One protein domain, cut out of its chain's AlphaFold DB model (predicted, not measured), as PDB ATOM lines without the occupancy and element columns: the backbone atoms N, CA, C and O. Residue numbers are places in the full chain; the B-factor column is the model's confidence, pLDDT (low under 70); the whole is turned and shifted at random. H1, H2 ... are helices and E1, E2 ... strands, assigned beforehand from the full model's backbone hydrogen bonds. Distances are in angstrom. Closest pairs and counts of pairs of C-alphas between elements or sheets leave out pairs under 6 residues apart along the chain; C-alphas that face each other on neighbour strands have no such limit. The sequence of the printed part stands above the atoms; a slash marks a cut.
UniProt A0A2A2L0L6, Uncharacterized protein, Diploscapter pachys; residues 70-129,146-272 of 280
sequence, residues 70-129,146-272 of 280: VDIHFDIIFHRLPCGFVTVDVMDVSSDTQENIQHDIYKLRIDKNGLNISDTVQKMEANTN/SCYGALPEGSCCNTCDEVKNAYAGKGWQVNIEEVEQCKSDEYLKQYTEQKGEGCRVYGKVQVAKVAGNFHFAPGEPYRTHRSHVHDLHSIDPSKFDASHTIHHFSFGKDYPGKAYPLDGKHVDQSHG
ATOM      1  N   VAL A  70      46.223 -25.133 -54.817       90.25
ATOM      2  CA  VAL A  70      44.829 -24.725 -54.998       90.25
ATOM      3  C   VAL A  70      43.986 -25.396 -53.926       90.25
ATOM      4  O   VAL A  70      44.114 -26.592 -53.681       90.25
ATOM      5  N   ASP A  71      43.098 -24.621 -53.312       92.75
ATOM      6  CA  ASP A  71      42.145 -25.145 -52.342       92.75
ATOM      7  C   ASP A  71      40.932 -25.730 -53.075       92.75
ATOM      8  O   ASP A  71      40.294 -25.047 -53.879       92.75
ATOM      9  N   ILE A  72      40.604 -26.985 -52.798       92.94
ATOM     10  CA  ILE A  72      39.344 -27.611 -53.198       92.94
ATOM     11  C   ILE A  72      38.381 -27.462 -52.028       92.94
ATOM     12  O   ILE A  72      38.683 -27.936 -50.935       92.94
ATOM     13  N   HIS A  73      37.234 -26.832 -52.254       94.81
ATOM     14  CA  HIS A  73      36.150 -26.744 -51.281       94.81
ATOM     15  C   HIS A  73      35.058 -27.733 -51.661       94.81
ATOM     16  O   HIS A  73      34.669 -27.810 -52.827       94.81
ATOM     17  N   PHE A  74      34.552 -28.476 -50.684       94.69
ATOM     18  CA  PHE A  74      33.483 -29.439 -50.915       94.69
ATOM     19  C   PHE A  74      32.516 -29.508 -49.734       94.69
ATOM     20  O   PHE A  74      32.894 -29.300 -48.582       94.69
ATOM     21  N   ASP A  75      31.264 -29.821 -50.042       95.44
ATOM     22  CA  ASP A  75      30.196 -30.159 -49.107       95.44
ATOM     23  C   ASP A  75      29.326 -31.230 -49.768       95.44
ATOM     24  O   ASP A  75      28.607 -30.960 -50.735       95.44
ATOM     25  N   ILE A  76      29.474 -32.472 -49.313       94.12
ATOM     26  CA  ILE A  76      28.864 -33.648 -49.927       94.12
ATOM     27  C   ILE A  76      28.167 -34.465 -48.846       94.12
ATOM     28  O   ILE A  76      28.728 -34.750 -47.790       94.12
ATOM     29  N   ILE A  77      26.930 -34.860 -49.127       93.12
ATOM     30  CA  ILE A  77      26.121 -35.718 -48.270       93.12
ATOM     31  C   ILE A  77      26.057 -37.113 -48.874       93.12
ATOM     32  O   ILE A  77      25.528 -37.278 -49.966       93.12
ATOM     33  N   PHE A  78      26.535 -38.115 -48.145       91.94
ATOM     34  CA  PHE A  78      26.334 -39.528 -48.443       91.94
ATOM     35  C   PHE A  78      25.141 -40.053 -47.645       91.94
ATOM     36  O   PHE A  78      25.167 -40.039 -46.417       91.94
ATOM     37  N   HIS A  79      24.098 -40.538 -48.319       89.38
ATOM     38  CA  HIS A  79      22.823 -40.873 -47.660       89.38
ATOM     39  C   HIS A  79      22.829 -42.220 -46.937       89.38
ATOM     40  O   HIS A  79      22.065 -42.420 -45.997       89.38
ATOM     41  N   ARG A  80      23.651 -43.164 -47.404       86.94
ATOM     42  CA  ARG A  80      23.673 -44.555 -46.921       86.94
ATOM     43  C   ARG A  80      25.093 -45.038 -46.604       86.94
ATOM     44  O   ARG A  80      25.361 -46.238 -46.630       86.94
ATOM     45  N   LEU A  81      25.994 -44.098 -46.304       86.38
ATOM     46  CA  LEU A  81      27.383 -44.380 -45.958       86.38
ATOM     47  C   LEU A  81      27.732 -43.769 -44.588       86.38
ATOM     48  O   LEU A  81      27.736 -42.542 -44.462       86.38
ATOM     49  N   PRO A  82      28.048 -44.589 -43.569       86.31
ATOM     50  CA  PRO A  82      28.364 -44.087 -42.235       86.31
ATOM     51  C   PRO A  82      29.689 -43.318 -42.172       86.31
ATOM     52  O   PRO A  82      30.670 -43.678 -42.828       86.31
ATOM     53  N   CYS A  83      29.762 -42.294 -41.315       85.00
ATOM     54  CA  CYS A  83      30.938 -41.421 -41.223       85.00
ATOM     55  C   CYS A  83      32.236 -42.124 -40.819       85.00
ATOM     56  O   CYS A  83      33.306 -41.656 -41.214       85.00
ATOM     57  N   GLY A  84      32.175 -43.225 -40.061       79.19
ATOM     58  CA  GLY A  84      33.372 -43.997 -39.703       79.19
ATOM     59  C   GLY A  84      34.124 -44.541 -40.923       79.19
ATOM     60  O   GLY A  84      35.342 -44.650 -40.890       79.19
ATOM     61  N   PHE A  85      33.407 -44.777 -42.025       78.00
ATOM     62  CA  PHE A  85      33.906 -45.506 -43.188       78.00
ATOM     63  C   PHE A  85      34.314 -44.595 -44.338       78.00
ATOM     64  O   PHE A  85      35.060 -45.028 -45.203       78.00
ATOM     65  N   VAL A  86      33.824 -43.353 -44.381       83.44
ATOM     66  CA  VAL A  86      34.172 -42.429 -45.467       83.44
ATOM     67  C   VAL A  86      35.595 -41.935 -45.277       83.44
ATOM     68  O   VAL A  86      35.880 -41.284 -44.282       83.44
ATOM     69  N   THR A  87      36.477 -42.168 -46.227       82.12
ATOM     70  CA  THR A  87      37.825 -41.594 -46.251       82.12
ATOM     71  C   THR A  87      37.958 -40.646 -47.426       82.12
ATOM     72  O   THR A  87      37.164 -40.704 -48.365       82.12
ATOM     73  N   VAL A  88      38.882 -39.695 -47.305       84.06
ATOM     74  CA  VAL A  88      39.132 -38.676 -48.318       84.06
ATOM     75  C   VAL A  88      40.592 -38.762 -48.707       84.06
ATOM     76  O   VAL A  88      41.461 -38.434 -47.893       84.06
ATOM     77  N   ASP A  89      40.834 -39.143 -49.956       79.62
ATOM     78  CA  ASP A  89      42.184 -39.328 -50.460       79.62
ATOM     79  C   ASP A  89      42.439 -38.469 -51.690       79.62
ATOM     80  O   ASP A  89      41.595 -38.279 -52.576       79.62
ATOM     81  N   VAL A  90      43.653 -37.935 -51.720       82.12
ATOM     82  CA  VAL A  90      44.163 -37.068 -52.772       82.12
ATOM     83  C   VAL A  90      45.439 -37.695 -53.309       82.12
ATOM     84  O   VAL A  90      46.411 -37.866 -52.567       82.12
ATOM     85  N   MET A  91      45.458 -37.963 -54.612       75.00
ATOM     86  CA  MET A  91      46.646 -38.414 -55.331       75.00
ATOM     87  C   MET A  91      46.924 -37.488 -56.515       75.00
ATOM     88  O   MET A  91      46.008 -37.044 -57.209       75.00
ATOM     89  N   ASP A  92      48.197 -37.181 -56.743       75.31
ATOM     90  CA  ASP A  92      48.649 -36.423 -57.910       75.31
ATOM     91  C   ASP A  92      49.197 -37.348 -59.016       75.31
ATOM     92  O   ASP A  92      49.255 -38.570 -58.861       75.31
ATOM     93  N   VAL A  93      49.596 -36.781 -60.161       72.69
ATOM     94  CA  VAL A  93      50.221 -37.532 -61.271       72.69
ATOM     95  C   VAL A  93      51.484 -38.311 -60.892       72.69
ATOM     96  O   VAL A  93      51.830 -39.262 -61.590       72.69
ATOM     97  N   SER A  94      52.169 -37.951 -59.806       65.88
ATOM     98  CA  SER A  94      53.323 -38.701 -59.303       65.88
ATOM     99  C   SER A  94      52.891 -39.969 -58.561       65.88
ATOM    100  O   SER A  94      53.745 -40.745 -58.137       65.88
ATOM    101  N   SER A  95      51.574 -40.203 -58.438       59.19
ATOM    102  CA  SER A  95      50.957 -41.299 -57.681       59.19
ATOM    103  C   SER A  95      51.425 -41.354 -56.226       59.19
ATOM    104  O   SER A  95      51.301 -42.392 -55.574       59.19
ATOM    105  N   ASP A  96      51.963 -40.242 -55.722       63.91
ATOM    106  CA  ASP A  96      52.367 -40.108 -54.337       63.91
ATOM    107  C   ASP A  96      51.197 -39.490 -53.572       63.91
ATOM    108  O   ASP A  96      50.641 -38.453 -53.953       63.91
ATOM    109  N   THR A  97      50.757 -40.162 -52.512       62.69
ATOM    110  CA  THR A  97      49.782 -39.568 -51.597       62.69
ATOM    111  C   THR A  97      50.530 -38.486 -50.843       62.69
ATOM    112  O   THR A  97      51.443 -38.795 -50.076       62.69
ATOM    113  N   GLN A  98      50.183 -37.219 -51.051       61.31
ATOM    114  CA  GLN A  98      50.868 -36.146 -50.339       61.31
ATOM    115  C   GLN A  98      50.592 -36.294 -48.831       61.31
ATOM    116  O   GLN A  98      49.463 -36.122 -48.374       61.31
ATOM    117  N   GLU A  99      51.630 -36.629 -48.060       56.31
ATOM    118  CA  GLU A  99      51.552 -36.844 -46.603       56.31
ATOM    119  C   GLU A  99      51.491 -35.524 -45.809       56.31
ATOM    120  O   GLU A  99      51.302 -35.528 -44.599       56.31
ATOM    121  N   ASN A 100      51.623 -34.377 -46.484       59.31
ATOM    122  CA  ASN A 100      51.637 -33.047 -45.868       59.31
ATOM    123  C   ASN A 100      50.679 -32.072 -46.573       59.31
ATOM    124  O   ASN A 100      51.046 -30.964 -46.968       59.31
ATOM    125  N   ILE A 101      49.446 -32.520 -46.792       69.19
ATOM    126  CA  ILE A 101      48.373 -31.688 -47.335       69.19
ATOM    127  C   ILE A 101      47.785 -30.840 -46.210       69.19
ATOM    128  O   ILE A 101      47.384 -31.378 -45.181       69.19
ATOM    129  N   GLN A 102      47.642 -29.529 -46.415       77.81
ATOM    130  CA  GLN A 102      46.808 -28.716 -45.529       77.81
ATOM    131  C   GLN A 102      45.339 -29.029 -45.800       77.81
ATOM    132  O   GLN A 102      44.855 -28.878 -46.923       77.81
ATOM    133  N   HIS A 103      44.626 -29.476 -44.777       84.81
ATOM    134  CA  HIS A 103      43.244 -29.902 -44.908       84.81
ATOM    135  C   HIS A 103      42.451 -29.509 -43.663       84.81
ATOM    136  O   HIS A 103      42.925 -29.597 -42.534       84.81
ATOM    137  N   ASP A 104      41.214 -29.095 -43.888       90.19
ATOM    138  CA  ASP A 104      40.228 -28.851 -42.846       90.19
ATOM    139  C   ASP A 104      38.965 -29.595 -43.258       90.19
ATOM    140  O   ASP A 104      38.082 -29.020 -43.894       90.19
ATOM    141  N   ILE A 105      38.930 -30.897 -42.961       90.38
ATOM    142  CA  ILE A 105      37.846 -31.805 -43.342       90.38
ATOM    143  C   ILE A 105      37.058 -32.186 -42.098       90.38
ATOM    144  O   ILE A 105      37.617 -32.603 -41.078       90.38
ATOM    145  N   TYR A 106      35.745 -32.072 -42.207       92.06
ATOM    146  CA  TYR A 106      34.802 -32.328 -41.139       92.06
ATOM    147  C   TYR A 106      33.765 -33.343 -41.597       92.06
ATOM    148  O   TYR A 106      33.291 -33.317 -42.734       92.06
ATOM    149  N   LYS A 107      33.404 -34.237 -40.680       90.94
ATOM    150  CA  LYS A 107      32.351 -35.226 -40.856       90.94
ATOM    151  C   LYS A 107      31.256 -35.014 -39.831       90.94
ATOM    152  O   LYS A 107      31.533 -34.799 -38.648       90.94
ATOM    153  N   LEU A 108      30.022 -35.151 -40.284       91.31
ATOM    154  CA  LEU A 108      28.836 -35.027 -39.457       91.31
ATOM    155  C   LEU A 108      27.889 -36.188 -39.740       91.31
ATOM    156  O   LEU A 108      27.532 -36.443 -40.891       91.31
ATOM    157  N   ARG A 109      27.498 -36.895 -38.678       91.12
ATOM    158  CA  ARG A 109      26.562 -38.021 -38.760       91.12
ATOM    159  C   ARG A 109      25.159 -37.506 -39.033       91.12
ATOM    160  O   ARG A 109      24.663 -36.634 -38.313       91.12
ATOM    161  N   ILE A 110      24.518 -38.082 -40.039       91.31
ATOM    162  CA  ILE A 110      23.173 -37.703 -40.459       91.31
ATOM    163  C   ILE A 110      22.267 -38.929 -40.536       91.31
ATOM    164  O   ILE A 110      22.718 -40.054 -40.736       91.31
ATOM    165  N   ASP A 111      20.974 -38.697 -40.387       87.38
ATOM    166  CA  ASP A 111      19.938 -39.689 -40.630       87.38
ATOM    167  C   ASP A 111      19.698 -39.848 -42.138       87.38
ATOM    168  O   ASP A 111      20.116 -39.016 -42.946       87.38
ATOM    169  N   LYS A 112      18.956 -40.887 -42.523       79.44
ATOM    170  CA  LYS A 112      18.514 -41.169 -43.900       79.44
ATOM    171  C   LYS A 112      17.812 -39.988 -44.566       79.44
ATOM    172  O   LYS A 112      17.781 -39.898 -45.787       79.44
ATOM    173  N   ASN A 113      17.227 -39.105 -43.760       79.44
ATOM    174  CA  ASN A 113      16.508 -37.916 -44.206       79.44
ATOM    175  C   ASN A 113      17.410 -36.673 -44.342       79.44
ATOM    176  O   ASN A 113      16.907 -35.588 -44.623       79.44
ATOM    177  N   GLY A 114      18.722 -36.799 -44.108       77.44
ATOM    178  CA  GLY A 114      19.676 -35.688 -44.172       77.44
ATOM    179  C   GLY A 114      19.674 -34.771 -42.945       77.44
ATOM    180  O   GLY A 114      20.237 -33.680 -42.995       77.44
ATOM    181  N   LEU A 115      19.040 -35.190 -41.846       85.38
ATOM    182  CA  LEU A 115      19.024 -34.454 -40.579       85.38
ATOM    183  C   LEU A 115      20.207 -34.862 -39.701       85.38
ATOM    184  O   LEU A 115      20.584 -36.028 -39.676       85.38
ATOM    185  N   ASN A 116      20.763 -33.920 -38.945       87.44
ATOM    186  CA  ASN A 116      21.888 -34.192 -38.053       87.44
ATOM    187  C   ASN A 116      21.437 -35.087 -36.888       87.44
ATOM    188  O   ASN A 116      20.525 -34.724 -36.147       87.44
ATOM    189  N   ILE A 117      22.090 -36.241 -36.711       82.81
ATOM    190  CA  ILE A 117      21.846 -37.139 -35.562       82.81
ATOM    191  C   ILE A 117      22.623 -36.655 -34.335       82.81
ATOM    192  O   ILE A 117      22.182 -36.808 -33.197       82.81
ATOM    193  N   SER A 118      23.806 -36.085 -34.560       74.44
ATOM    194  CA  SER A 118      24.690 -35.586 -33.516       74.44
ATOM    195  C   SER A 118      25.318 -34.281 -33.973       74.44
ATOM    196  O   SER A 118      25.827 -34.220 -35.085       74.44
ATOM    197  N   ASP A 119      25.362 -33.277 -33.099       74.06
ATOM    198  CA  ASP A 119      26.107 -32.031 -33.338       74.06
ATOM    199  C   ASP A 119      27.621 -32.194 -33.101       74.06
ATOM    200  O   ASP A 119      28.391 -31.235 -33.183       74.06
ATOM    201  N   THR A 120      28.076 -33.415 -32.795       78.44
ATOM    202  CA  THR A 120      29.500 -33.702 -32.615       78.44
ATOM    203  C   THR A 120      30.175 -33.816 -33.975       78.44
ATOM    204  O   THR A 120      30.053 -34.827 -34.669       78.44
ATOM    205  N   VAL A 121      30.913 -32.773 -34.343       80.94
ATOM    206  CA  VAL A 121      31.708 -32.738 -35.571       80.94
ATOM    207  C   VAL A 121      32.984 -33.557 -35.382       80.94
ATOM    208  O   VAL A 121      33.780 -33.290 -34.482       80.94
ATOM    209  N   GLN A 122      33.206 -34.543 -36.251       80.38
ATOM    210  CA  GLN A 122      34.443 -35.320 -36.274       80.38
ATOM    211  C   GLN A 122      35.415 -34.685 -37.272       80.38
ATOM    212  O   GLN A 122      35.121 -34.623 -38.466       80.38
ATOM    213  N   LYS A 123      36.575 -34.210 -36.801       79.81
ATOM    214  CA  LYS A 123      37.651 -33.764 -37.697       79.81
ATOM    215  C   LYS A 123      38.344 -34.992 -38.295       79.81
ATOM    216  O   LYS A 123      38.651 -35.939 -37.572       79.81
ATOM    217  N   MET A 124      38.562 -34.976 -39.604       76.94
ATOM    218  CA  MET A 124      39.282 -36.015 -40.337       76.94
ATOM    219  C   MET A 124      40.585 -35.450 -40.890       76.94
ATOM    220  O   MET A 124      40.616 -34.309 -41.354       76.94
ATOM    221  N   GLU A 125      41.615 -36.294 -40.895       72.62
ATOM    222  CA  GLU A 125      42.843 -36.031 -41.626       72.62
ATOM    223  C   GLU A 125      42.820 -36.690 -43.012       72.62
ATOM    224  O   GLU A 125      42.398 -37.840 -43.148       72.62
ATOM    225  N   ALA A 126      43.217 -35.948 -44.051       59.75
ATOM    226  CA  ALA A 126      43.313 -36.479 -45.414       59.75
ATOM    227  C   ALA A 126      44.524 -37.419 -45.531       59.75
ATOM    228  O   ALA A 126      45.546 -37.170 -44.889       59.75
ATOM    229  N   ASN A 127      44.434 -38.469 -46.355       61.81
ATOM    230  CA  ASN A 127      45.528 -39.426 -46.601       61.81
ATOM    231  C   ASN A 127      46.103 -40.097 -45.331       61.81
ATOM    232  O   ASN A 127      47.262 -40.515 -45.314       61.81
ATOM    233  N   THR A 128      45.335 -40.175 -44.240       63.00
ATOM    234  CA  THR A 128      45.840 -40.707 -42.968       63.00
ATOM    235  C   THR A 128      45.442 -42.161 -42.776       63.00
ATOM    236  O   THR A 128      44.266 -42.492 -42.623       63.00
ATOM    237  N   ASN A 129      46.455 -43.021 -42.683       52.50
ATOM    238  CA  ASN A 129      46.314 -44.365 -42.147       52.50
ATOM    239  C   ASN A 129      46.025 -44.240 -40.650       52.50
ATOM    240  O   ASN A 129      46.947 -44.090 -39.845       52.50
ATOM    241  N   SER A 146      38.802 -70.854 -32.672       86.56
ATOM    242  CA  SER A 146      38.554 -71.620 -33.902       86.56
ATOM    243  C   SER A 146      38.896 -70.817 -35.158       86.56
ATOM    244  O   SER A 146      38.417 -69.701 -35.336       86.56
ATOM    245  N   CYS A 147      39.642 -71.414 -36.087       88.12
ATOM    246  CA  CYS A 147      39.884 -70.850 -37.421       88.12
ATOM    247  C   CYS A 147      38.797 -71.226 -38.448       88.12
ATOM    248  O   CYS A 147      39.041 -71.116 -39.648       88.12
ATOM    249  N   TYR A 148      37.644 -71.743 -38.001       86.94
ATOM    250  CA  TYR A 148      36.494 -72.105 -38.847       86.94
ATOM    251  C   TYR A 148      36.859 -72.970 -40.074       86.94
ATOM    252  O   TYR A 148      36.319 -72.812 -41.165       86.94
ATOM    253  N   GLY A 149      37.806 -73.899 -39.901       84.25
ATOM    254  CA  GLY A 149      38.240 -74.829 -40.951       84.25
ATOM    255  C   GLY A 149      39.219 -74.253 -41.983       84.25
ATOM    256  O   GLY A 149      39.579 -74.957 -42.928       84.25
ATOM    257  N   ALA A 150      39.682 -73.010 -41.820       84.50
ATOM    258  CA  ALA A 150      40.665 -72.412 -42.726       84.50
ATOM    259  C   ALA A 150      42.088 -72.969 -42.527       84.50
ATOM    260  O   ALA A 150      42.844 -73.103 -43.494       84.50
ATOM    261  N   LEU A 151      42.441 -73.344 -41.293       86.06
ATOM    262  CA  LEU A 151      43.726 -73.955 -40.942       86.06
ATOM    263  C   LEU A 151      43.579 -75.439 -40.544       86.06
ATOM    264  O   LEU A 151      42.488 -75.857 -40.151       86.06
ATOM    265  N   PRO A 152      44.662 -76.238 -40.641       84.12
ATOM    266  CA  PRO A 152      44.677 -77.639 -40.218       84.12
ATOM    267  C   PRO A 152      44.376 -77.815 -38.724       84.12
ATOM    268  O   PRO A 152      44.636 -76.918 -37.917       84.12
ATOM    269  N   GLU A 153      43.899 -79.007 -38.352       72.69
ATOM    270  CA  GLU A 153      43.637 -79.372 -36.957       72.69
ATOM    271  C   GLU A 153      44.905 -79.192 -36.099       72.69
ATOM    272  O   GLU A 153      45.947 -79.786 -36.374       72.69
ATOM    273  N   GLY A 154      44.823 -78.323 -35.086       75.38
ATOM    274  CA  GLY A 154      45.939 -77.958 -34.202       75.38
ATOM    275  C   GLY A 154      46.438 -76.515 -34.342       75.38
ATOM    276  O   GLY A 154      47.226 -76.073 -33.511       75.38
ATOM    277  N   SER A 155      45.970 -75.763 -35.344       83.69
ATOM    278  CA  SER A 155      46.214 -74.315 -35.447       83.69
ATOM    279  C   SER A 155      45.061 -73.521 -34.825       83.69
ATOM    280  O   SER A 155      43.898 -73.865 -35.028       83.69
ATOM    281  N   CYS A 156      45.381 -72.452 -34.095       87.25
ATOM    282  CA  CYS A 156      44.413 -71.610 -33.386       87.25
ATOM    283  C   CYS A 156      44.370 -70.205 -33.989       87.25
ATOM    284  O   CYS A 156      45.412 -69.688 -34.390       87.25
ATOM    285  N   CYS A 157      43.188 -69.589 -33.985       88.06
ATOM    286  CA  CYS A 157      42.984 -68.197 -34.379       88.06
ATOM    287  C   CYS A 157      42.328 -67.459 -33.217       88.06
ATOM    288  O   CYS A 157      41.147 -67.666 -32.928       88.06
ATOM    289  N   ASN A 158      43.102 -66.618 -32.543       85.75
ATOM    290  CA  ASN A 158      42.675 -65.894 -31.350       85.75
ATOM    291  C   ASN A 158      42.224 -64.466 -31.675       85.75
ATOM    292  O   ASN A 158      41.419 -63.899 -30.941       85.75
ATOM    293  N   THR A 159      42.715 -63.892 -32.774       83.56
ATOM    294  CA  THR A 159      42.363 -62.539 -33.226       83.56
ATOM    295  C   THR A 159      41.541 -62.576 -34.516       83.56
ATOM    296  O   THR A 159      41.622 -63.527 -35.296       83.56
ATOM    297  N   CYS A 160      40.738 -61.533 -34.760       80.50
ATOM    298  CA  CYS A 160      39.984 -61.396 -36.010       80.50
ATOM    299  C   CYS A 160      40.917 -61.405 -37.234       80.50
ATOM    300  O   CYS A 160      40.614 -62.035 -38.247       80.50
ATOM    301  N   ASP A 161      42.086 -60.773 -37.119       79.62
ATOM    302  CA  ASP A 161      43.059 -60.688 -38.207       79.62
ATOM    303  C   ASP A 161      43.708 -62.039 -38.516       79.62
ATOM    304  O   ASP A 161      43.940 -62.357 -39.679       79.62
ATOM    305  N   GLU A 162      43.926 -62.894 -37.513       84.00
ATOM    306  CA  GLU A 162      44.355 -64.280 -37.739       84.00
ATOM    307  C   GLU A 162      43.311 -65.077 -38.534       84.00
ATOM    308  O   GLU A 162      43.678 -65.790 -39.470       84.00
ATOM    309  N   VAL A 163      42.017 -64.917 -38.226       84.62
ATOM    310  CA  VAL A 163      40.931 -65.564 -38.986       84.62
ATOM    311  C   VAL A 163      40.893 -65.042 -40.427       84.62
ATOM    312  O   VAL A 163      40.832 -65.843 -41.363       84.62
ATOM    313  N   LYS A 164      40.998 -63.719 -40.628       80.94
ATOM    314  CA  LYS A 164      41.066 -63.092 -41.962       80.94
ATOM    315  C   LYS A 164      42.248 -63.610 -42.774       80.94
ATOM    316  O   LYS A 164      42.065 -64.027 -43.915       80.94
ATOM    317  N   ASN A 165      43.439 -63.647 -42.181       82.81
ATOM    318  CA  ASN A 165      44.651 -64.127 -42.841       82.81
ATOM    319  C   ASN A 165      44.548 -65.616 -43.211       82.81
ATOM    320  O   ASN A 165      44.955 -66.014 -44.305       82.81
ATOM    321  N   ALA A 166      43.951 -66.434 -42.341       85.25
ATOM    322  CA  ALA A 166      43.713 -67.847 -42.612       85.25
ATOM    323  C   ALA A 166      42.755 -68.061 -43.796       85.25
ATOM    324  O   ALA A 166      43.031 -68.865 -44.689       85.25
ATOM    325  N   TYR A 167      41.646 -67.317 -43.828       84.06
ATOM    326  CA  TYR A 167      40.673 -67.357 -44.920       84.06
ATOM    327  C   TYR A 167      41.263 -66.830 -46.230       84.06
ATOM    328  O   TYR A 167      41.085 -67.460 -47.272       84.06
ATOM    329  N   ALA A 168      42.033 -65.740 -46.177       81.69
ATOM    330  CA  ALA A 168      42.726 -65.180 -47.333       81.69
ATOM    331  C   ALA A 168      43.705 -66.190 -47.951       81.69
ATOM    332  O   ALA A 168      43.719 -66.366 -49.169       81.69
ATOM    333  N   GLY A 169      44.448 -66.936 -47.124       82.31
ATOM    334  CA  GLY A 169      45.319 -68.026 -47.582       82.31
ATOM    335  C   GLY A 169      44.576 -69.167 -48.294       82.31
ATOM    336  O   GLY A 169      45.167 -69.872 -49.112       82.31
ATOM    337  N   LYS A 170      43.275 -69.336 -48.026       83.00
ATOM    338  CA  LYS A 170      42.376 -70.286 -48.705       83.00
ATOM    339  C   LYS A 170      41.565 -69.660 -49.848       83.00
ATOM    340  O   LYS A 170      40.855 -70.386 -50.540       83.00
ATOM    341  N   GLY A 171      41.663 -68.344 -50.055       78.12
ATOM    342  CA  GLY A 171      40.829 -67.598 -51.000       78.12
ATOM    343  C   GLY A 171      39.353 -67.513 -50.588       78.12
ATOM    344  O   GLY A 171      38.490 -67.335 -51.444       78.12
ATOM    345  N   TRP A 172      39.045 -67.691 -49.304       80.19
ATOM    346  CA  TRP A 172      37.689 -67.589 -48.762       80.19
ATOM    347  C   TRP A 172      37.404 -66.173 -48.267       80.19
ATOM    348  O   TRP A 172      38.295 -65.476 -47.787       80.19
ATOM    349  N   GLN A 173      36.143 -65.756 -48.353       72.56
ATOM    350  CA  GLN A 173      35.678 -64.497 -47.774       72.56
ATOM    351  C   GLN A 173      35.152 -64.749 -46.360       72.56
ATOM    352  O   GLN A 173      34.367 -65.672 -46.142       72.56
ATOM    353  N   VAL A 174      35.595 -63.941 -45.396       73.75
ATOM    354  CA  VAL A 174      35.126 -64.025 -44.008       73.75
ATOM    355  C   VAL A 174      33.797 -63.292 -43.879       73.75
ATOM    356  O   VAL A 174      33.714 -62.110 -44.211       73.75
ATOM    357  N   ASN A 175      32.771 -63.955 -43.339       73.94
ATOM    358  CA  ASN A 175      31.587 -63.253 -42.857       73.94
ATOM    359  C   ASN A 175      31.841 -62.737 -41.437       73.94
ATOM    360  O   ASN A 175      31.824 -63.486 -40.462       73.94
ATOM    361  N   ILE A 176      32.091 -61.440 -41.332       72.50
ATOM    362  CA  ILE A 176      32.594 -60.816 -40.112       72.50
ATOM    363  C   ILE A 176      31.523 -60.762 -39.005       72.50
ATOM    364  O   ILE A 176      31.855 -60.710 -37.825       72.50
ATOM    365  N   GLU A 177      30.235 -60.825 -39.368       71.56
ATOM    366  CA  GLU A 177      29.116 -60.883 -38.413       71.56
ATOM    367  C   GLU A 177      29.026 -62.254 -37.705       71.56
ATOM    368  O   GLU A 177      28.550 -62.356 -36.568       71.56
ATOM    369  N   GLU A 178      29.501 -63.318 -38.361       77.00
ATOM    370  CA  GLU A 178      29.425 -64.698 -37.866       77.00
ATOM    371  C   GLU A 178      30.631 -65.085 -36.998       77.00
ATOM    372  O   GLU A 178      30.500 -65.913 -36.093       77.00
ATOM    373  N   VAL A 179      31.786 -64.456 -37.226       82.69
ATOM    374  CA  VAL A 179      33.042 -64.755 -36.526       82.69
ATOM    375  C   VAL A 179      33.076 -64.113 -35.140       82.69
ATOM    376  O   VAL A 179      33.016 -62.894 -34.992       82.69
ATOM    377  N   GLU A 180      33.219 -64.931 -34.097       81.44
ATOM    378  CA  GLU A 180      33.191 -64.476 -32.701       81.44
ATOM    379  C   GLU A 180      34.391 -63.588 -32.357       81.44
ATOM    380  O   GLU A 180      34.224 -62.551 -31.716       81.44
ATOM    381  N   GLN A 181      35.574 -63.928 -32.878       80.81
ATOM    382  CA  GLN A 181      36.814 -63.166 -32.701       80.81
ATOM    383  C   GLN A 181      36.756 -61.760 -33.310       80.81
ATOM    384  O   GLN A 181      37.584 -60.921 -32.967       80.81
ATOM    385  N   CYS A 182      35.798 -61.498 -34.202       77.06
ATOM    386  CA  CYS A 182      35.600 -60.194 -34.818       77.06
ATOM    387  C   CYS A 182      34.526 -59.360 -34.101       77.06
ATOM    388  O   CYS A 182      34.567 -58.141 -34.162       77.06
ATOM    389  N   LYS A 183      33.603 -59.951 -33.332       75.75
ATOM    390  CA  LYS A 183      32.527 -59.193 -32.649       75.75
ATOM    391  C   LYS A 183      33.028 -58.197 -31.599       75.75
ATOM    392  O   LYS A 183      32.310 -57.265 -31.234       75.75
ATOM    393  N   SER A 184      34.229 -58.410 -31.065       69.06
ATOM    394  CA  SER A 184      34.864 -57.502 -30.107       69.06
ATOM    395  C   SER A 184      35.473 -56.262 -30.763       69.06
ATOM    396  O   SER A 184      35.699 -55.289 -30.042       69.06
ATOM    397  N   ASP A 185      35.687 -56.285 -32.081       70.69
ATOM    398  CA  ASP A 185      36.311 -55.207 -32.840       70.69
ATOM    399  C   ASP A 185      35.456 -53.930 -32.773       70.69
ATOM    400  O   ASP A 185      34.247 -53.931 -33.042       70.69
ATOM    401  N   GLU A 186      36.087 -52.831 -32.367       68.00
ATOM    402  CA  GLU A 186      35.454 -51.521 -32.194       68.00
ATOM    403  C   GLU A 186      34.869 -51.010 -33.519       68.00
ATOM    404  O   GLU A 186      33.781 -50.429 -33.545       68.00
ATOM    405  N   TYR A 187      35.528 -51.337 -34.632       67.06
ATOM    406  CA  TYR A 187      35.121 -50.953 -35.978       67.06
ATOM    407  C   TYR A 187      33.770 -51.562 -36.394       67.06
ATOM    408  O   TYR A 187      32.908 -50.891 -36.966       67.06
ATOM    409  N   LEU A 188      33.529 -52.832 -36.056       69.12
ATOM    410  CA  LEU A 188      32.287 -53.534 -36.404       69.12
ATOM    411  C   LEU A 188      31.119 -53.156 -35.501       69.12
ATOM    412  O   LEU A 188      29.968 -53.146 -35.949       69.12
ATOM    413  N   LYS A 189      31.402 -52.807 -34.245       70.88
ATOM    414  CA  LYS A 189      30.404 -52.193 -33.364       70.88
ATOM    415  C   LYS A 189      29.957 -50.860 -33.945       70.88
ATOM    416  O   LYS A 189      28.760 -50.661 -34.132       70.88
ATOM    417  N   GLN A 190      30.905 -50.021 -34.362       71.50
ATOM    418  CA  GLN A 190      30.606 -48.741 -34.995       71.50
ATOM    419  C   GLN A 190      29.818 -48.904 -36.305       71.50
ATOM    420  O   GLN A 190      28.853 -48.173 -36.527       71.50
ATOM    421  N   TYR A 191      30.165 -49.887 -37.143       72.25
ATOM    422  CA  TYR A 191      29.402 -50.224 -38.353       72.25
ATOM    423  C   TYR A 191      27.948 -50.587 -38.047       72.25
ATOM    424  O   TYR A 191      27.019 -50.102 -38.692       72.25
ATOM    425  N   THR A 192      27.759 -51.471 -37.069       72.69
ATOM    426  CA  THR A 192      26.448 -52.025 -36.727       72.69
ATOM    427  C   THR A 192      25.560 -50.974 -36.066       72.69
ATOM    428  O   THR A 192      24.374 -50.890 -36.377       72.69
ATOM    429  N   GLU A 193      26.136 -50.142 -35.197       77.25
ATOM    430  CA  GLU A 193      25.448 -49.034 -34.527       77.25
ATOM    431  C   GLU A 193      25.043 -47.927 -35.501       77.25
ATOM    432  O   GLU A 193      23.947 -47.387 -35.392       77.25
ATOM    433  N   GLN A 194      25.900 -47.614 -36.476       76.88
ATOM    434  CA  GLN A 194      25.652 -46.576 -37.481       76.88
ATOM    435  C   GLN A 194      24.956 -47.124 -38.736       76.88
ATOM    436  O   GLN A 194      24.909 -46.470 -39.781       76.88
ATOM    437  N   LYS A 195      24.426 -48.350 -38.674       77.50
ATOM    438  CA  LYS A 195      23.827 -49.014 -39.829       77.50
ATOM    439  C   LYS A 195      22.588 -48.258 -40.299       77.50
ATOM    440  O   LYS A 195      21.574 -48.174 -39.609       77.50
ATOM    441  N   GLY A 196      22.645 -47.776 -41.537       79.12
ATOM    442  CA  GLY A 196      21.569 -46.996 -42.143       79.12
ATOM    443  C   GLY A 196      21.627 -45.504 -41.828       79.12
ATOM    444  O   GLY A 196      20.694 -44.807 -42.206       79.12
ATOM    445  N   GLU A 197      22.686 -45.024 -41.179       88.31
ATOM    446  CA  GLU A 197      23.020 -43.602 -41.136       88.31
ATOM    447  C   GLU A 197      23.720 -43.166 -42.431       88.31
ATOM    448  O   GLU A 197      24.249 -43.983 -43.195       88.31
ATOM    449  N   GLY A 198      23.745 -41.857 -42.653       89.56
ATOM    450  CA  GLY A 198      24.559 -41.207 -43.664       89.56
ATOM    451  C   GLY A 198      25.688 -40.379 -43.052       89.56
ATOM    452  O   GLY A 198      25.829 -40.247 -41.829       89.56
ATOM    453  N   CYS A 199      26.469 -39.751 -43.922       90.94
ATOM    454  CA  CYS A 199      27.530 -38.843 -43.530       90.94
ATOM    455  C   CYS A 199      27.554 -37.591 -44.397       90.94
ATOM    456  O   CYS A 199      27.628 -37.679 -45.620       90.94
ATOM    457  N   ARG A 200      27.581 -36.419 -43.765       93.75
ATOM    458  CA  ARG A 200      27.950 -35.170 -44.433       93.75
ATOM    459  C   ARG A 200      29.443 -34.937 -44.265       93.75
ATOM    460  O   ARG A 200      29.933 -34.861 -43.141       93.75
ATOM    461  N   VAL A 201      30.146 -34.806 -45.381       93.19
ATOM    462  CA  VAL A 201      31.586 -34.567 -45.447       93.19
ATOM    463  C   VAL A 201      31.807 -33.218 -46.113       93.19
ATOM    464  O   VAL A 201      31.449 -33.023 -47.273       93.19
ATOM    465  N   TYR A 202      32.367 -32.274 -45.366       94.81
ATOM    466  CA  TYR A 202      32.546 -30.904 -45.833       94.81
ATOM    467  C   TYR A 202      33.863 -30.319 -45.344       94.81
ATOM    468  O   TYR A 202      34.398 -30.724 -44.311       94.81
ATOM    469  N   GLY A 203      34.390 -29.356 -46.088       94.12
ATOM    470  CA  GLY A 203      35.652 -28.734 -45.738       94.12
ATOM    471  C   GLY A 203      36.445 -28.248 -46.932       94.12
ATOM    472  O   GLY A 203      35.899 -27.956 -47.999       94.12
ATOM    473  N   LYS A 204      37.756 -28.160 -46.722       93.50
ATOM    474  CA  LYS A 204      38.715 -27.802 -47.763       93.50
ATOM    475  C   LYS A 204      39.962 -28.666 -47.714       93.50
ATOM    476  O   LYS A 204      40.401 -29.086 -46.642       93.50
ATOM    477  N   VAL A 205      40.556 -28.879 -48.880       91.44
ATOM    478  CA  VAL A 205      41.827 -29.584 -49.031       91.44
ATOM    479  C   VAL A 205      42.720 -28.840 -50.014       91.44
ATOM    480  O   VAL A 205      42.283 -28.474 -51.103       91.44
ATOM    481  N   GLN A 206      43.960 -28.572 -49.618       90.19
ATOM    482  CA  GLN A 206      44.910 -27.822 -50.427       90.19
ATOM    483  C   GLN A 206      45.789 -28.770 -51.241       90.19
ATOM    484  O   GLN A 206      46.660 -29.448 -50.704       90.19
ATOM    485  N   VAL A 207      45.600 -28.785 -52.555       88.06
ATOM    486  CA  VAL A 207      46.292 -29.710 -53.461       88.06
ATOM    487  C   VAL A 207      47.274 -28.972 -54.361       88.06
ATOM    488  O   VAL A 207      47.151 -27.767 -54.572       88.06
ATOM    489  N   ALA A 208      48.251 -29.683 -54.920       85.75
ATOM    490  CA  ALA A 208      49.108 -29.115 -55.957       85.75
ATOM    491  C   ALA A 208      48.286 -28.853 -57.230       85.75
ATOM    492  O   ALA A 208      47.399 -29.636 -57.575       85.75
ATOM    493  N   LYS A 209      48.577 -27.760 -57.943       87.50
ATOM    494  CA  LYS A 209      47.913 -27.385 -59.201       87.50
ATOM    495  C   LYS A 209      48.440 -28.229 -60.367       87.50
ATOM    496  O   LYS A 209      49.076 -27.730 -61.293       87.50
ATOM    497  N   VAL A 210      48.190 -29.528 -60.302       84.25
ATOM    498  CA  VAL A 210      48.569 -30.524 -61.308       84.25
ATOM    499  C   VAL A 210      47.386 -31.449 -61.574       84.25
ATOM    500  O   VAL A 210      46.403 -31.449 -60.833       84.25
ATOM    501  N   ALA A 211      47.459 -32.238 -62.645       85.19
ATOM    502  CA  ALA A 211      46.488 -33.306 -62.831       85.19
ATOM    503  C   ALA A 211      46.595 -34.317 -61.673       85.19
ATOM    504  O   ALA A 211      47.677 -34.606 -61.162       85.19
ATOM    505  N   GLY A 212      45.455 -34.834 -61.242       84.12
ATOM    506  CA  GLY A 212      45.367 -35.730 -60.102       84.12
ATOM    507  C   GLY A 212      43.949 -36.238 -59.931       84.12
ATOM    508  O   GLY A 212      43.049 -35.897 -60.705       84.12
ATOM    509  N   ASN A 213      43.754 -37.054 -58.908       83.06
ATOM    510  CA  ASN A 213      42.461 -37.584 -58.539       83.06
ATOM    511  C   ASN A 213      42.189 -37.339 -57.058       83.06
ATOM    512  O   ASN A 213      43.052 -37.470 -56.195       83.06
ATOM    513  N   PHE A 214      40.933 -37.022 -56.794       83.62
ATOM    514  CA  PHE A 214      40.370 -36.866 -55.469       83.62
ATOM    515  C   PHE A 214      39.207 -37.841 -55.371       83.62
ATOM    516  O   PHE A 214      38.327 -37.818 -56.236       83.62
ATOM    517  N   HIS A 215      39.223 -38.725 -54.380       83.00
ATOM    518  CA  HIS A 215      38.149 -39.691 -54.198       83.00
ATOM    519  C   HIS A 215      37.713 -39.804 -52.745       83.00
ATOM    520  O   HIS A 215      38.494 -39.615 -51.815       83.00
ATOM    521  N   PHE A 216      36.431 -40.127 -52.588       84.69
ATOM    522  CA  PHE A 216      35.863 -40.578 -51.331       84.69
ATOM    523  C   PHE A 216      35.778 -42.094 -51.382       84.69
ATOM    524  O   PHE A 216      35.158 -42.635 -52.301       84.69
ATOM    525  N   ALA A 217      36.388 -42.769 -50.417       76.38
ATOM    526  CA  ALA A 217      36.458 -44.219 -50.413       76.38
ATOM    527  C   ALA A 217      35.889 -44.807 -49.114       76.38
ATOM    528  O   ALA A 217      36.151 -44.274 -48.032       76.38
ATOM    529  N   PRO A 218      35.088 -45.882 -49.190       75.81
ATOM    530  CA  PRO A 218      34.677 -46.635 -48.017       75.81
ATOM    531  C   PRO A 218      35.812 -47.547 -47.524       75.81
ATOM    532  O   PRO A 218      36.420 -48.261 -48.320       75.81
ATOM    533  N   GLY A 219      36.030 -47.587 -46.212       66.88
ATOM    534  CA  GLY A 219      36.944 -48.531 -45.561       66.88
ATOM    535  C   GLY A 219      38.206 -47.885 -45.000       66.88
ATOM    536  O   GLY A 219      38.428 -46.683 -45.153       66.88
ATOM    537  N   GLU A 220      39.029 -48.691 -44.332       61.91
ATOM    538  CA  GLU A 220      40.294 -48.215 -43.780       61.91
ATOM    539  C   GLU A 220      41.346 -48.126 -44.897       61.91
ATOM    540  O   GLU A 220      41.501 -49.069 -45.682       61.91
ATOM    541  N   PRO A 221      42.072 -47.004 -45.019       54.97
ATOM    542  CA  PRO A 221      43.132 -46.892 -46.004       54.97
ATOM    543  C   PRO A 221      44.309 -47.766 -45.548       54.97
ATOM    544  O   PRO A 221      44.861 -47.574 -44.461       54.97
ATOM    545  N   TYR A 222      44.688 -48.748 -46.372       53.44
ATOM    546  CA  TYR A 222      45.805 -49.656 -46.120       53.44
ATOM    547  C   TYR A 222      46.840 -49.559 -47.249       53.44
ATOM    548  O   TYR A 222      46.565 -49.772 -48.431       53.44
ATOM    549  N   ARG A 223      48.088 -49.238 -46.897       49.94
ATOM    550  CA  ARG A 223      49.175 -49.077 -47.877       49.94
ATOM    551  C   ARG A 223      49.997 -50.358 -47.952       49.94
ATOM    552  O   ARG A 223      50.695 -50.700 -47.001       49.94
ATOM    553  N   THR A 224      49.994 -51.027 -49.108       45.06
ATOM    554  CA  THR A 224      50.953 -52.109 -49.393       45.06
ATOM    555  C   THR A 224      51.957 -51.647 -50.445       45.06
ATOM    556  O   THR A 224      51.574 -51.399 -51.583       45.06
ATOM    557  N   HIS A 225      53.214 -51.445 -50.021       43.19
ATOM    558  CA  HIS A 225      54.506 -51.223 -50.723       43.19
ATOM    559  C   HIS A 225      54.599 -50.454 -52.072       43.19
ATOM    560  O   HIS A 225      55.718 -50.266 -52.547       43.19
ATOM    561  N   ARG A 226      53.497 -49.999 -52.688       48.12
ATOM    562  CA  ARG A 226      53.367 -49.200 -53.931       48.12
ATOM    563  C   ARG A 226      51.911 -48.973 -54.391       48.12
ATOM    564  O   ARG A 226      51.712 -48.371 -55.440       48.12
ATOM    565  N   SER A 227      50.902 -49.469 -53.672       47.94
ATOM    566  CA  SER A 227      49.486 -49.316 -54.028       47.94
ATOM    567  C   SER A 227      48.680 -48.802 -52.834       47.94
ATOM    568  O   SER A 227      48.871 -49.270 -51.707       47.94
ATOM    569  N   HIS A 228      47.807 -47.825 -53.092       50.47
ATOM    570  CA  HIS A 228      46.790 -47.364 -52.153       50.47
ATOM    571  C   HIS A 228      45.561 -48.255 -52.311       50.47
ATOM    572  O   HIS A 228      44.910 -48.230 -53.359       50.47
ATOM    573  N   VAL A 229      45.282 -49.086 -51.308       55.62
ATOM    574  CA  VAL A 229      44.152 -50.013 -51.330       55.62
ATOM    575  C   VAL A 229      43.319 -49.749 -50.088       55.62
ATOM    576  O   VAL A 229      43.845 -49.663 -48.985       55.62
ATOM    577  N   HIS A 230      42.012 -49.618 -50.254       58.00
ATOM    578  CA  HIS A 230      41.119 -49.591 -49.104       58.00
ATOM    579  C   HIS A 230      40.866 -51.025 -48.676       58.00
ATOM    580  O   HIS A 230      40.378 -51.833 -49.475       58.00
ATOM    581  N   ASP A 231      41.210 -51.349 -47.433       55.38
ATOM    582  CA  ASP A 231      40.743 -52.585 -46.836       55.38
ATOM    583  C   ASP A 231      39.280 -52.370 -46.446       55.38
ATOM    584  O   ASP A 231      38.940 -51.673 -45.487       55.38
ATOM    585  N   LEU A 232      38.381 -52.964 -47.227       58.81
ATOM    586  CA  LEU A 232      36.956 -52.981 -46.909       58.81
ATOM    587  C   LEU A 232      36.636 -53.919 -45.729       58.81
ATOM    588  O   LEU A 232      35.469 -54.211 -45.488       58.81
ATOM    589  N   HIS A 233      37.636 -54.406 -44.982       55.16
ATOM    590  CA  HIS A 233      37.489 -55.297 -43.832       55.16
ATOM    591  C   HIS A 233      36.626 -56.523 -44.158       55.16
ATOM    592  O   HIS A 233      35.864 -56.976 -43.318       55.16
ATOM    593  N   SER A 234      36.736 -57.095 -45.363       51.28
ATOM    594  CA  SER A 234      35.881 -58.206 -45.846       51.28
ATOM    595  C   SER A 234      34.393 -57.863 -46.054       51.28
ATOM    596  O   SER A 234      33.576 -58.760 -46.263       51.28
ATOM    597  N   ILE A 235      34.014 -56.581 -46.031       55.38
ATOM    598  CA  ILE A 235      32.670 -56.136 -46.400       55.38
ATOM    599  C   ILE A 235      32.609 -56.031 -47.927       55.38
ATOM    600  O   ILE A 235      33.377 -55.307 -48.557       55.38
ATOM    601  N   ASP A 236      31.701 -56.797 -48.525       55.34
ATOM    602  CA  ASP A 236      31.489 -56.845 -49.972       55.34
ATOM    603  C   ASP A 236      31.248 -55.428 -50.551       55.34
ATOM    604  O   ASP A 236      30.350 -54.729 -50.069       55.34
ATOM    605  N   PRO A 237      31.998 -54.992 -51.587       57.62
ATOM    606  CA  PRO A 237      31.790 -53.714 -52.274       57.62
ATOM    607  C   PRO A 237      30.349 -53.484 -52.749       57.62
ATOM    608  O   PRO A 237      29.907 -52.341 -52.845       57.62
ATOM    609  N   SER A 238      29.595 -54.556 -53.019       58.41
ATOM    610  CA  SER A 238      28.183 -54.490 -53.411       58.41
ATOM    611  C   SER A 238      27.238 -54.081 -52.272       58.41
ATOM    612  O   SER A 238      26.088 -53.720 -52.528       58.41
ATOM    613  N   LYS A 239      27.707 -54.109 -51.018       63.12
ATOM    614  CA  LYS A 239      26.936 -53.710 -49.830       63.12
ATOM    615  C   LYS A 239      27.066 -52.230 -49.487       63.12
ATOM    616  O   LYS A 239      26.309 -51.751 -48.642       63.12
ATOM    617  N   PHE A 240      28.002 -51.512 -50.102       70.94
ATOM    618  CA  PHE A 240      28.150 -50.081 -49.874       70.94
ATOM    619  C   PHE A 240      27.338 -49.300 -50.882       70.94
ATOM    620  O   PHE A 240      27.415 -49.557 -52.081       70.94
ATOM    621  N   ASP A 241      26.592 -48.332 -50.363       78.81
ATOM    622  CA  ASP A 241      25.858 -47.382 -51.166       78.81
ATOM    623  C   ASP A 241      26.398 -45.954 -50.989       78.81
ATOM    624  O   ASP A 241      26.078 -45.242 -50.040       78.81
ATOM    625  N   ALA A 242      27.222 -45.544 -51.942       83.31
ATOM    626  CA  ALA A 242      27.801 -44.227 -52.129       83.31
ATOM    627  C   ALA A 242      26.850 -43.258 -52.853       83.31
ATOM    628  O   ALA A 242      27.311 -42.285 -53.456       83.31
ATOM    629  N   SER A 243      25.533 -43.502 -52.819       88.25
ATOM    630  CA  SER A 243      24.551 -42.519 -53.280       88.25
ATOM    631  C   SER A 243      24.716 -41.216 -52.490       88.25
ATOM    632  O   SER A 243      24.687 -41.220 -51.252       88.25
ATOM    633  N   HIS A 244      24.919 -40.104 -53.195       90.81
ATOM    634  CA  HIS A 244      25.302 -38.836 -52.585       90.81
ATOM    635  C   HIS A 244      24.694 -37.615 -53.276       90.81
ATOM    636  O   HIS A 244      24.383 -37.627 -54.468       90.81
ATOM    637  N   THR A 245      24.577 -36.534 -52.511       93.50
ATOM    638  CA  THR A 245      24.238 -35.196 -52.996       93.50
ATOM    639  C   THR A 245      25.442 -34.286 -52.839       93.50
ATOM    640  O   THR A 245      25.993 -34.160 -51.746       93.50
ATOM    641  N   ILE A 246      25.823 -33.609 -53.915       95.06
ATOM    642  CA  ILE A 246      26.857 -32.578 -53.889       95.06
ATOM    643  C   ILE A 246      26.166 -31.243 -53.605       95.06
ATOM    644  O   ILE A 246      25.440 -30.731 -54.454       95.06
ATOM    645  N   HIS A 247      26.356 -30.686 -52.410       94.69
ATOM    646  CA  HIS A 247      25.842 -29.357 -52.070       94.69
ATOM    647  C   HIS A 247      26.737 -28.263 -52.626       94.69
ATOM    648  O   HIS A 247      26.233 -27.303 -53.201       94.69
ATOM    649  N   HIS A 248      28.047 -28.436 -52.470       95.62
ATOM    650  CA  HIS A 248      29.025 -27.511 -53.009       95.62
ATOM    651  C   HIS A 248      30.286 -28.245 -53.451       95.62
ATOM    652  O   HIS A 248      30.774 -29.124 -52.738       95.62
ATOM    653  N   PHE A 249      30.837 -27.872 -54.602       94.19
ATOM    654  CA  PHE A 249      32.164 -28.304 -55.020       94.19
ATOM    655  C   PHE A 249      32.856 -27.242 -55.878       94.19
ATOM    656  O   PHE A 249      32.369 -26.865 -56.947       94.19
ATOM    657  N   SER A 250      34.031 -26.782 -55.447       94.81
ATOM    658  CA  SER A 250      34.756 -25.724 -56.145       94.81
ATOM    659  C   SER A 250      36.272 -25.779 -55.980       94.81
ATOM    660  O   SER A 250      36.808 -26.363 -55.044       94.81
ATOM    661  N   PHE A 251      36.966 -25.124 -56.913       93.50
ATOM    662  CA  PHE A 251      38.413 -24.923 -56.881       93.50
ATOM    663  C   PHE A 251      38.750 -23.446 -56.687       93.50
ATOM    664  O   PHE A 251      38.194 -22.576 -57.370       93.50
ATOM    665  N   GLY A 252      39.710 -23.169 -55.811       91.69
ATOM    666  CA  GLY A 252      40.220 -21.837 -55.523       91.69
ATOM    667  C   GLY A 252      39.197 -20.935 -54.834       91.69
ATOM    668  O   GLY A 252      38.280 -21.395 -54.156       91.69
ATOM    669  N   LYS A 253      39.375 -19.624 -55.006       89.75
ATOM    670  CA  LYS A 253      38.512 -18.602 -54.403       89.75
ATOM    671  C   LYS A 253      37.216 -18.424 -55.199       89.75
ATOM    672  O   LYS A 253      37.176 -18.660 -56.413       89.75
ATOM    673  N   ASP A 254      36.171 -18.007 -54.497       87.88
ATOM    674  CA  ASP A 254      34.915 -17.578 -55.103       87.88
ATOM    675  C   ASP A 254      35.077 -16.201 -55.767       87.88
ATOM    676  O   ASP A 254      35.881 -15.375 -55.321       87.88
ATOM    677  N   TYR A 255      34.332 -15.972 -56.845       85.94
ATOM    678  CA  TYR A 255      34.250 -14.683 -57.523       85.94
ATOM    679  C   TYR A 255      32.851 -14.490 -58.131       85.94
ATOM    680  O   TYR A 255      32.196 -15.472 -58.494       85.94
ATOM    681  N   PRO A 256      32.371 -13.240 -58.266       84.62
ATOM    682  CA  PRO A 256      31.029 -12.969 -58.773       84.62
ATOM    683  C   PRO A 256      30.780 -13.606 -60.146       84.62
ATOM    684  O   PRO A 256      31.588 -13.457 -61.059       84.62
ATOM    685  N   GLY A 257      29.653 -14.303 -60.294       83.94
ATOM    686  CA  GLY A 257      29.264 -14.952 -61.552       83.94
ATOM    687  C   GLY A 257      29.894 -16.327 -61.801       83.94
ATOM    688  O   GLY A 257      29.609 -16.939 -62.830       83.94
ATOM    689  N   LYS A 258      30.706 -16.854 -60.874       87.31
ATOM    690  CA  LYS A 258      31.239 -18.216 -60.971       87.31
ATOM    691  C   LYS A 258      30.107 -19.243 -60.877       87.31
ATOM    692  O   LYS A 258      29.380 -19.300 -59.888       87.31
ATOM    693  N   ALA A 259      29.969 -20.068 -61.908       89.94
ATOM    694  CA  ALA A 259      29.045 -21.195 -61.902       89.94
ATOM    695  C   ALA A 259      29.730 -22.444 -61.329       89.94
ATOM    696  O   ALA A 259      30.874 -22.741 -61.678       89.94
ATOM    697  N   TYR A 260      29.008 -23.199 -60.502       94.00
ATOM    698  CA  TYR A 260      29.473 -24.445 -59.895       94.00
ATOM    699  C   TYR A 260      28.719 -25.639 -60.498       94.00
ATOM    700  O   TYR A 260      27.598 -25.934 -60.092       94.00
ATOM    701  N   PRO A 261      29.287 -26.348 -61.495       93.25
ATOM    702  CA  PRO A 261      28.529 -27.320 -62.292       93.25
ATOM    703  C   PRO A 261      28.093 -28.585 -61.545       93.25
ATOM    704  O   PRO A 261      27.347 -29.396 -62.104       93.25
ATOM    705  N   LEU A 262      28.636 -28.824 -60.350       92.94
ATOM    706  CA  LEU A 262      28.334 -29.998 -59.534       92.94
ATOM    707  C   LEU A 262      27.356 -29.694 -58.397       92.94
ATOM    708  O   LEU A 262      26.785 -30.632 -57.849       92.94
ATOM    709  N   ASP A 263      27.118 -28.423 -58.089       93.56
ATOM    710  CA  ASP A 263      26.254 -28.023 -56.985       93.56
ATOM    711  C   ASP A 263      24.802 -28.447 -57.257       93.56
ATOM    712  O   ASP A 263      24.263 -28.279 -58.355       93.56
ATOM    713  N   GLY A 264      24.174 -29.048 -56.249       91.38
ATOM    714  CA  GLY A 264      22.816 -29.584 -56.310       91.38
ATOM    715  C   GLY A 264      22.675 -30.919 -57.050       91.38
ATOM    716  O   GLY A 264      21.551 -31.401 -57.204       91.38
ATOM    717  N   LYS A 265      23.766 -31.545 -57.519       92.88
ATOM    718  CA  LYS A 265      23.674 -32.848 -58.196       92.88
ATOM    719  C   LYS A 265      23.441 -33.986 -57.209       92.88
ATOM    720  O   LYS A 265      24.175 -34.137 -56.236       92.88
ATOM    721  N   HIS A 266      22.460 -34.825 -57.532       92.00
ATOM    722  CA  HIS A 266      22.198 -36.098 -56.869       92.00
ATOM    723  C   HIS A 266      22.736 -37.250 -57.721       92.00
ATOM    724  O   HIS A 266      22.456 -37.320 -58.921       92.00
ATOM    725  N   VAL A 267      23.501 -38.147 -57.109       88.44
ATOM    726  CA  VAL A 267      24.095 -39.317 -57.756       88.44
ATOM    727  C   VAL A 267      23.649 -40.556 -56.995       88.44
ATOM    728  O   VAL A 267      23.990 -40.717 -55.830       88.44
ATOM    729  N   ASP A 268      22.918 -41.447 -57.664       84.56
ATOM    730  CA  ASP A 268      22.523 -42.747 -57.117       84.56
ATOM    731  C   ASP A 268      23.454 -43.856 -57.614       84.56
ATOM    732  O   ASP A 268      23.689 -43.992 -58.818       84.56
ATOM    733  N   GLN A 269      23.928 -44.721 -56.714       68.62
ATOM    734  CA  GLN A 269      24.817 -45.834 -57.075       68.62
ATOM    735  C   GLN A 269      24.145 -46.891 -57.962       68.62
ATOM    736  O   GLN A 269      24.836 -47.611 -58.682       68.62
ATOM    737  N   SER A 270      22.810 -46.949 -58.023       56.75
ATOM    738  CA  SER A 270      22.097 -47.785 -59.009       56.75
ATOM    739  C   SER A 270      22.452 -47.428 -60.463       56.75
ATOM    740  O   SER A 270      22.272 -48.242 -61.365       56.75
ATOM    741  N   HIS A 271      22.990 -46.226 -60.687       44.09
ATOM    742  CA  HIS A 271      23.513 -45.742 -61.964       44.09
ATOM    743  C   HIS A 271      25.054 -45.729 -62.032       44.09
ATOM    744  O   HIS A 271      25.615 -45.228 -63.007       44.09
ATOM    745  N   GLY A 272      25.718 -46.275 -61.007       37.22
ATOM    746  CA  GLY A 272      27.168 -46.339 -60.826       37.22
ATOM    747  C   GLY A 272      27.822 -47.639 -61.295       37.22
ATOM    748  O   GLY A 272      29.047 -47.740 -61.244       37.22
TER     749      GLY A 272
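What this domain is: This is residues 70 to 129 and 146 to 272 of the 280 residues of an uncharacterized protein of Diploscapter pachys (UniProt A0A2A2L0L6). The body is a lopsided sandwich: a twisted sheet of six strands, with the small sheet of E2 and E6 over part of one face and the short hairpin E7 and E8 near one end of that small sheet. H1, H2 and the loop of residues 146 to 159 form a small head at one end of the long axis, with H3 between head and body; the loop of residues 252 to 264 makes the other end. The printed part has 187 residues, with named elements in the order E1 E2 E3 E4 H1 H2 H3 E5 E6 E7 E8 E9 E10, and its class is mixed, helices and strands. The large sheet runs E4 E3 E5 E1 E9 E10, all antiparallel. The whole is only just compact, close to loose, with a radius of gyration of the C-alphas of 19.0 A, and its spans are 71 by 40 by 32 A.

How they stand to each other: Begin at E1, residues 70 to 80, an inner strand. Beside it find E5, residues 198 to 208, with N 72 and O 205 2.8 A apart, and E9, residues 241 to 251, with N 75 and O 248 2.8 A apart. E5 bends by 55 degrees at residue 203, E9 by 72 degrees at residue 247. Next to E5 is E3, residues 103 to 110, with N 106 and O 202 2.8 A apart; E3 forms a hairpin with edge strand E4, residues 122 to 124, where N 122 and O 107 are 2.9 A apart. E9 forms a hairpin with the other edge strand, E10, residues 265 to 267, where N 267 and O 244 are 2.8 A apart. E2, residues 86 to 92, and E6, residues 212 to 218, are antiparallel, with N 87 and O 217 2.8 A apart. Their sheet and the large one form a sandwich, two sheets face to face, their facing parts 10.6 A centre to centre. The hairpin of E7, residues 220 to 224, and E8, residues 227 to 231, has N 222 and O 229 2.9 A apart. H1, residues 160 to 170, and H2, residues 180 to 183, only just touch, with 3 pairs of C-alphas within 8 A; the closest are those of Cys 160 and Cys 182, 4.7 A apart. H2 and H3, residues 186 to 193, are close but not clearly touching: their closest C-alphas, of Lys 183 and Lys 189, are 7.3 A apart. H1 and H3 have every O i to N i+4 pair within hydrogen-bond range; H2 is too short for such a pair.

Where its parts are: Find C-alpha 70 at (44.829, -24.725, -54.998); from there E1 runs 30.1 A to C-alpha 80. E5 is 30.0 A long, E9 26.4 A, E3 22.0 A, E2 20.0 A and E6 19.5 A. H1 begins at C-alpha 160, (39.984, -61.396, -36.010), and runs 15.7 A. E10 ends at C-alpha 267, (24.095, -39.317, -57.756).

The domain as a whole: The C-alphas farthest apart, those of Gly 154 and Pro 256, are 71.1 A from each other. Residues 130 to 145 are not printed, and C-alphas 129 and 146 stand 29.5 A apart across the cut. The links E3 to E4 and E9 to E10 are long. Look for pLDDT under 70 at residues 94 to 101, 126 to 129, 184, 186 to 188, 219 to 239 and 269 to 272; the mean of the printed part is 78.6.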